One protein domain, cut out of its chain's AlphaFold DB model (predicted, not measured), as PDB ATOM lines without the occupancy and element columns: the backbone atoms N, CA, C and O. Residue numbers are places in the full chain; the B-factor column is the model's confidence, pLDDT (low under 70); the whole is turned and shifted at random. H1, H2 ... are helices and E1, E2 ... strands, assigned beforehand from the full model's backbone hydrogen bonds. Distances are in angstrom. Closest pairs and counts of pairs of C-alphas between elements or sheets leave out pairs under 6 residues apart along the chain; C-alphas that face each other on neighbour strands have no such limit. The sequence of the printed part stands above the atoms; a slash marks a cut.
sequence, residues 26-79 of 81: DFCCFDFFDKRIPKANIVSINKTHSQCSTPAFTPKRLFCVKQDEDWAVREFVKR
ATOM      1  N   ASP A  26     295.415 381.049 402.339       69.12
ATOM      2  CA  ASP A  26     295.394 380.499 403.702       69.12
ATOM      3  C   ASP A  26     295.855 381.507 404.776       69.12
ATOM      4  O   ASP A  26     295.645 381.289 405.968       69.12
ATOM      5  N   PHE A  27     296.513 382.609 404.381       83.50
ATOM      6  CA  PHE A  27     297.060 383.596 405.311       83.50
ATOM      7  C   PHE A  27     297.127 385.021 404.731       83.50
ATOM      8  O   PHE A  27     297.973 385.321 403.881       83.50
ATOM      9  N   CYS A  28     296.270 385.912 405.248       90.94
ATOM     10  CA  CYS A  28     296.296 387.360 405.015       90.94
ATOM     11  C   CYS A  28     296.366 388.150 406.325       90.94
ATOM     12  O   CYS A  28     296.027 387.646 407.393       90.94
ATOM     13  N   CYS A  29     296.780 389.411 406.208       93.06
ATOM     14  CA  CYS A  29     296.870 390.360 407.308       93.06
ATOM     15  C   CYS A  29     295.720 391.367 407.251       93.06
ATOM     16  O   CYS A  29     295.505 391.995 406.215       93.06
ATOM     17  N   PHE A  30     295.028 391.534 408.376       91.81
ATOM     18  CA  PHE A  30     293.957 392.521 408.547       91.81
ATOM     19  C   PHE A  30     294.305 393.560 409.620       91.81
ATOM     20  O   PHE A  30     293.944 394.723 409.474       91.81
ATOM     21  N   ASP A  31     295.098 393.160 410.618       92.69
ATOM     22  CA  ASP A  31     295.662 394.033 411.645       92.69
ATOM     23  C   ASP A  31     297.169 394.171 411.454       92.69
ATOM     24  O   ASP A  31     297.840 393.214 411.066       92.69
ATOM     25  N   PHE A  32     297.712 395.352 411.743       94.62
ATOM     26  CA  PHE A  32     299.124 395.659 411.532       94.62
ATOM     27  C   PHE A  32     299.799 396.099 412.825       94.62
ATOM     28  O   PHE A  32     299.226 396.801 413.653       94.62
ATOM     29  N   PHE A  33     301.039 395.653 413.000       93.25
ATOM     30  CA  PHE A  33     301.873 396.039 414.122       93.25
ATOM     31  C   PHE A  33     302.703 397.268 413.748       93.25
ATOM     32  O   PHE A  33     303.645 397.173 412.965       93.25
ATOM     33  N   ASP A  34     302.377 398.407 414.353       89.50
ATOM     34  CA  ASP A  34     302.964 399.709 413.994       89.50
ATOM     35  C   ASP A  34     304.315 399.987 414.676       89.50
ATOM     36  O   ASP A  34     304.923 401.042 414.501       89.50
ATOM     37  N   LYS A  35     304.798 399.061 415.513       90.75
ATOM     38  CA  LYS A  35     306.081 399.200 416.208       90.75
ATOM     39  C   LYS A  35     307.158 398.371 415.524       90.75
ATOM     40  O   LYS A  35     306.921 397.328 414.920       90.75
ATOM     41  N   ARG A  36     308.404 398.796 415.705       91.44
ATOM     42  CA  ARG A  36     309.557 398.060 415.194       91.44
ATOM     43  C   ARG A  36     309.803 396.782 415.996       91.44
ATOM     44  O   ARG A  36     310.024 396.837 417.206       91.44
ATOM     45  N   ILE A  37     309.880 395.645 415.307       91.81
ATOM     46  CA  ILE A  37     310.303 394.373 415.908       91.81
ATOM     47  C   ILE A  37     311.841 394.358 416.020       91.81
ATOM     48  O   ILE A  37     312.532 394.623 415.029       91.81
ATOM     49  N   PRO A  38     312.421 394.059 417.199       92.75
ATOM     50  CA  PRO A  38     313.868 393.940 417.351       92.75
ATOM     51  C   PRO A  38     314.459 392.888 416.408       92.75
ATOM     52  O   PRO A  38     313.947 391.775 416.315       92.75
ATOM     53  N   LYS A  39     315.584 393.206 415.754       91.44
ATOM     54  CA  LYS A  39     316.222 392.325 414.754       91.44
ATOM     55  C   LYS A  39     316.536 390.926 415.282       91.44
ATOM     56  O   LYS A  39     316.382 389.958 414.549       91.44
ATOM     57  N   ALA A  40     316.938 390.824 416.551       91.38
ATOM     58  CA  ALA A  40     317.224 389.549 417.211       91.38
ATOM     59  C   ALA A  40     316.002 388.610 417.256       91.38
ATOM     60  O   ALA A  40     316.154 387.396 417.319       91.38
ATOM     61  N   ASN A  41     314.788 389.164 417.164       90.62
ATOM     62  CA  ASN A  41     313.541 388.406 417.200       90.62
ATOM     63  C   ASN A  41     313.033 388.025 415.795       90.62
ATOM     64  O   ASN A  41     312.101 387.224 415.689       90.62
ATOM     65  N   ILE A  42     313.644 388.558 414.727       90.44
ATOM     66  CA  ILE A  42     313.284 388.297 413.325       90.44
ATOM     67  C   ILE A  42     314.121 387.124 412.810       90.44
ATOM     68  O   ILE A  42     315.194 387.295 412.228       90.44
ATOM     69  N   VAL A  43     313.608 385.916 413.053       88.81
ATOM     70  CA  VAL A  43     314.230 384.659 412.599       88.81
ATOM     71  C   VAL A  43     313.934 384.410 411.118       88.81
ATOM     72  O   VAL A  43     314.833 384.073 410.361       88.81
ATOM     73  N   SER A  44     312.690 384.633 410.696       89.12
ATOM     74  CA  SER A  44     312.247 384.535 409.304       89.12
ATOM     75  C   SER A  44     311.213 385.614 409.009       89.12
ATOM     76  O   SER A  44     310.537 386.108 409.919       89.12
ATOM     77  N   ILE A  45     311.107 385.990 407.738       91.44
ATOM     78  CA  ILE A  45     310.181 387.009 407.256       91.44
ATOM     79  C   ILE A  45     309.720 386.627 405.850       91.44
ATOM     80  O   ILE A  45     310.524 386.506 404.932       91.44
ATOM     81  N   ASN A  46     308.413 386.436 405.695       92.12
ATOM     82  CA  ASN A  46     307.796 386.065 404.423       92.12
ATOM     83  C   ASN A  46     306.843 387.169 403.966       92.12
ATOM     84  O   ASN A  46     306.435 388.008 404.769       92.12
ATOM     85  N   LYS A  47     306.476 387.155 402.684       92.56
ATOM     86  CA  LYS A  47     305.359 387.953 402.170       92.56
ATOM     87  C   LYS A  47     304.056 387.175 402.313       92.56
ATOM     88  O   LYS A  47     304.050 385.952 402.173       92.56
ATOM     89  N   THR A  48     302.964 387.887 402.561       92.00
ATOM     90  CA  THR A  48     301.618 387.327 402.388       92.00
ATOM     91  C   THR A  48     301.361 386.973 400.926       92.00
ATOM     92  O   THR A  48     302.064 387.440 400.024       92.00
ATOM     93  N   HIS A  49     300.340 386.151 400.683       90.56
ATOM     94  CA  HIS A  49     299.947 385.789 399.327       90.56
ATOM     95  C   HIS A  49     299.556 387.031 398.506       90.56
ATOM     96  O   HIS A  49     299.006 387.993 399.042       90.56
ATOM     97  N   SER A  50     299.798 386.999 397.195       90.12
ATOM     98  CA  SER A  50     299.510 388.122 396.289       90.12
ATOM     99  C   SER A  50     298.020 388.440 396.143       90.12
ATOM    100  O   SER A  50     297.673 389.538 395.729       90.12
ATOM    101  N   GLN A  51     297.142 387.495 396.492       89.12
ATOM    102  CA  GLN A  51     295.686 387.689 396.495       89.12
ATOM    103  C   GLN A  51     295.169 388.402 397.755       89.12
ATOM    104  O   GLN A  51     293.986 388.728 397.821       89.12
ATOM    105  N   CYS A  52     296.015 388.640 398.763       90.00
ATOM    106  CA  CYS A  52     295.614 389.446 399.911       90.00
ATOM    107  C   CYS A  52     295.379 390.896 399.481       90.00
ATOM    108  O   CYS A  52     296.182 391.466 398.746       90.00
ATOM    109  N   SER A  53     294.305 391.508 399.985       90.56
ATOM    110  CA  SER A  53     293.942 392.893 399.661       90.56
ATOM    111  C   SER A  53     295.023 393.898 400.059       90.56
ATOM    112  O   SER A  53     295.251 394.874 399.350       90.56
ATOM    113  N   THR A  54     295.703 393.646 401.180       92.81
ATOM    114  CA  THR A  54     296.816 394.466 401.661       92.81
ATOM    115  C   THR A  54     298.106 393.642 401.668       92.81
ATOM    116  O   THR A  54     298.178 392.633 402.377       92.81
ATOM    117  N   PRO A  55     299.141 394.048 400.910       93.31
ATOM    118  CA  PRO A  55     300.446 393.402 400.956       93.31
ATOM    119  C   PRO A  55     301.099 393.560 402.332       93.31
ATOM    120  O   PRO A  55     301.212 394.672 402.852       93.31
ATOM    121  N   ALA A  56     301.592 392.462 402.906       95.25
ATOM    122  CA  ALA A  56     302.241 392.478 404.213       95.25
ATOM    123  C   ALA A  56     303.489 391.587 404.261       95.25
ATOM    124  O   ALA A  56     303.686 390.693 403.429       95.25
ATOM    125  N   PHE A  57     304.334 391.854 405.250       94.81
ATOM    126  CA  PHE A  57     305.400 390.981 405.716       94.81
ATOM    127  C   PHE A  57     304.993 390.293 407.014       94.81
ATOM    128  O   PHE A  57     304.297 390.877 407.846       94.81
ATOM    129  N   THR A  58     305.466 389.062 407.204       93.00
ATOM    130  CA  THR A  58     305.030 388.210 408.314       93.00
ATOM    131  C   THR A  58     306.221 387.632 409.083       93.00
ATOM    132  O   THR A  58     306.619 386.483 408.846       93.00
ATOM    133  N   PRO A  59     306.831 388.398 410.007       89.38
ATOM    134  CA  PRO A  59     307.874 387.887 410.887       89.38
ATOM    135  C   PRO A  59     307.297 386.792 411.797       89.38
ATOM    136  O   PRO A  59     306.379 387.048 412.577       89.38
ATOM    137  N   LYS A  60     307.799 385.552 411.683       78.56
ATOM    138  CA  LYS A  60     307.318 384.372 412.444       78.56
ATOM    139  C   LYS A  60     305.811 384.043 412.314       78.56
ATOM    140  O   LYS A  60     305.272 383.384 413.195       78.56
ATOM    141  N   ARG A  61     305.122 384.491 411.251       71.50
ATOM    142  CA  ARG A  61     303.654 384.337 411.047       71.50
ATOM    143  C   ARG A  61     302.759 384.864 412.189       71.50
ATOM    144  O   ARG A  61     301.561 384.622 412.168       71.50
ATOM    145  N   LEU A  62     303.319 385.577 413.167       79.50
ATOM    146  CA  LEU A  62     302.577 386.069 414.334       79.50
ATOM    147  C   LEU A  62     302.241 387.556 414.216       79.50
ATOM    148  O   LEU A  62     301.236 388.014 414.743       79.50
ATOM    149  N   PHE A  63     303.110 388.302 413.536       90.69
ATOM    150  CA  PHE A  63     302.963 389.732 413.338       90.69
ATOM    151  C   PHE A  63     302.787 390.030 411.862       90.69
ATOM    152  O   PHE A  63     303.469 389.453 411.015       90.69
ATOM    153  N   CYS A  64     301.905 390.976 411.588       94.50
ATOM    154  CA  CYS A  64     301.689 391.553 410.280       94.50
ATOM    155  C   CYS A  64     302.332 392.933 410.254       94.50
ATOM    156  O   CYS A  64     302.067 393.771 411.114       94.50
ATOM    157  N   VAL A  65     303.209 393.157 409.284       95.25
ATOM    158  CA  VAL A  65     303.934 394.416 409.115       95.25
ATOM    159  C   VAL A  65     303.697 394.902 407.695       95.25
ATOM    160  O   VAL A  65     303.783 394.111 406.756       95.25
ATOM    161  N   LYS A  66     303.366 396.181 407.522       95.00
ATOM    162  CA  LYS A  66     303.107 396.742 406.193       95.00
ATOM    163  C   LYS A  66     304.377 396.720 405.338       95.00
ATOM    164  O   LYS A  66     305.492 396.765 405.858       95.00
ATOM    165  N   GLN A  67     304.220 396.611 404.019       94.00
ATOM    166  CA  GLN A  67     305.370 396.558 403.104       94.00
ATOM    167  C   GLN A  67     306.016 397.926 402.819       94.00
ATOM    168  O   GLN A  67     307.053 397.965 402.165       94.00
ATOM    169  N   ASP A  68     305.446 399.020 403.322       93.50
ATOM    170  CA  ASP A  68     306.031 400.368 403.309       93.50
ATOM    171  C   ASP A  68     306.942 400.635 404.523       93.50
ATOM    172  O   ASP A  68     307.653 401.638 404.564       93.50
ATOM    173  N   GLU A  69     306.995 399.709 405.486       94.62
ATOM    174  CA  GLU A  69     307.890 399.797 406.632       94.62
ATOM    175  C   GLU A  69     309.341 399.529 406.223       94.62
ATOM    176  O   GLU A  69     309.802 398.398 406.050       94.62
ATOM    177  N   ASP A  70     310.092 400.615 406.150       95.00
ATOM    178  CA  ASP A  70     311.495 400.717 405.770       95.00
ATOM    179  C   ASP A  70     312.409 399.660 406.423       95.00
ATOM    180  O   ASP A  70     313.306 399.072 405.809       95.00
ATOM    181  N   TRP A  71     312.202 399.395 407.717       93.69
ATOM    182  CA  TRP A  71     312.959 398.371 408.432       93.69
ATOM    183  C   TRP A  71     312.553 396.960 408.002       93.69
ATOM    184  O   TRP A  71     313.434 396.118 407.864       93.69
ATOM    185  N   ALA A  72     311.268 396.704 407.760       94.19
ATOM    186  CA  ALA A  72     310.757 395.397 407.373       94.19
ATOM    187  C   ALA A  72     311.204 395.025 405.958       94.19
ATOM    188  O   ALA A  72     311.661 393.904 405.748       94.19
ATOM    189  N   VAL A  73     311.200 395.988 405.026       95.12
ATOM    190  CA  VAL A  73     311.749 395.816 403.670       95.12
ATOM    191  C   VAL A  73     313.217 395.397 403.731       95.12
ATOM    192  O   VAL A  73     313.613 394.415 403.102       95.12
ATOM    193  N   ARG A  74     314.037 396.093 404.532       94.75
ATOM    194  CA  ARG A  74     315.462 395.757 404.690       94.75
ATOM    195  C   ARG A  74     315.676 394.372 405.290       94.75
ATOM    196  O   ARG A  74     316.599 393.675 404.878       94.75
ATOM    197  N   GLU A  75     314.878 393.982 406.281       94.00
ATOM    198  CA  GLU A  75     314.990 392.650 406.878       94.00
ATOM    199  C   GLU A  75     314.503 391.560 405.910       94.00
ATOM    200  O   GLU A  75     315.135 390.507 405.857       94.00
ATOM    201  N   PHE A  76     313.474 391.830 405.095       93.88
ATOM    202  CA  PHE A  76     313.016 390.943 404.024       93.88
ATOM    203  C   PHE A  76     314.100 390.730 402.970       93.88
ATOM    204  O   PHE A  76     314.491 389.597 402.746       93.88
ATOM    205  N   VAL A  77     314.681 391.787 402.399       93.88
ATOM    206  CA  VAL A  77     315.748 391.655 401.384       93.88
ATOM    207  C   VAL A  77     316.954 390.859 401.902       93.88
ATOM    208  O   VAL A  77     317.591 390.138 401.146       93.88
ATOM    209  N   LYS A  78     317.271 390.966 403.197       93.06
ATOM    210  CA  LYS A  78     318.409 390.257 403.804       93.06
ATOM    211  C   LYS A  78     318.154 388.781 404.104       93.06
ATOM    212  O   LYS A  78     319.120 388.045 404.267       93.06
ATOM    213  N   ARG A  79     316.897 388.385 404.316       89.06
ATOM    214  CA  ARG A  79     316.528 387.071 404.882       89.06
ATOM    215  C   ARG A  79     315.558 386.275 404.027       89.06
ATOM    216  O   ARG A  79     315.359 385.101 404.321       89.06
TER     217      ARG A  79
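Overview. This is residues 26 to 79 of the 81 residues of the protein "SCY domain-containing protein" of Pundamilia nyererei (UniProt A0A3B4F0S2). With little regular structure, this is a small two-strand hairpin, E1 and E2, with helix H1 packed on it and residues 26 to 44, a long stretch with no named element, looping round the outside. The printed part has 54 residues, with E1, E2 and H1 in that order; the sheet is antiparallel, the class mixed, and only 17 residues are in named elements. It is compact, radius of gyration of the C-alphas 10.1 A, spanning 29 by 20 by 18 A.

Along the chain. E1 is residues 45 to 47, 7.1 A long, beginning at C-alpha 45 (310.181, 387.009, 407.256). E2 is residues 56 to 59, 9.9 A. H1 is residues 70 to 79, 14.6 A, ending at C-alpha 79 (316.528, 387.071, 404.882).

Arrangement. The hairpin E1 and E2 is antiparallel at 156 degrees, with N 58 and O 46 2.8 A apart, within hydrogen-bond range. Residues 56 to 57 of E2 also pair, antiparallel, with residues 65 to 66. The closest C-alphas of E1 and H1, Ile 45 and Phe 76, are 5.8 A apart; those of E2 and H1, Phe 57 and Ala 72, 7.1 A. In H1 every O i to N i+4 pair is within hydrogen-bond range.

Size, cuts and confidence. The two C-alphas farthest apart, Ala 40 and Gln 51, are 29.9 A apart. The printed part has no cut, and both links between named elements are short. The model's pLDDT is under 70 at residue 26.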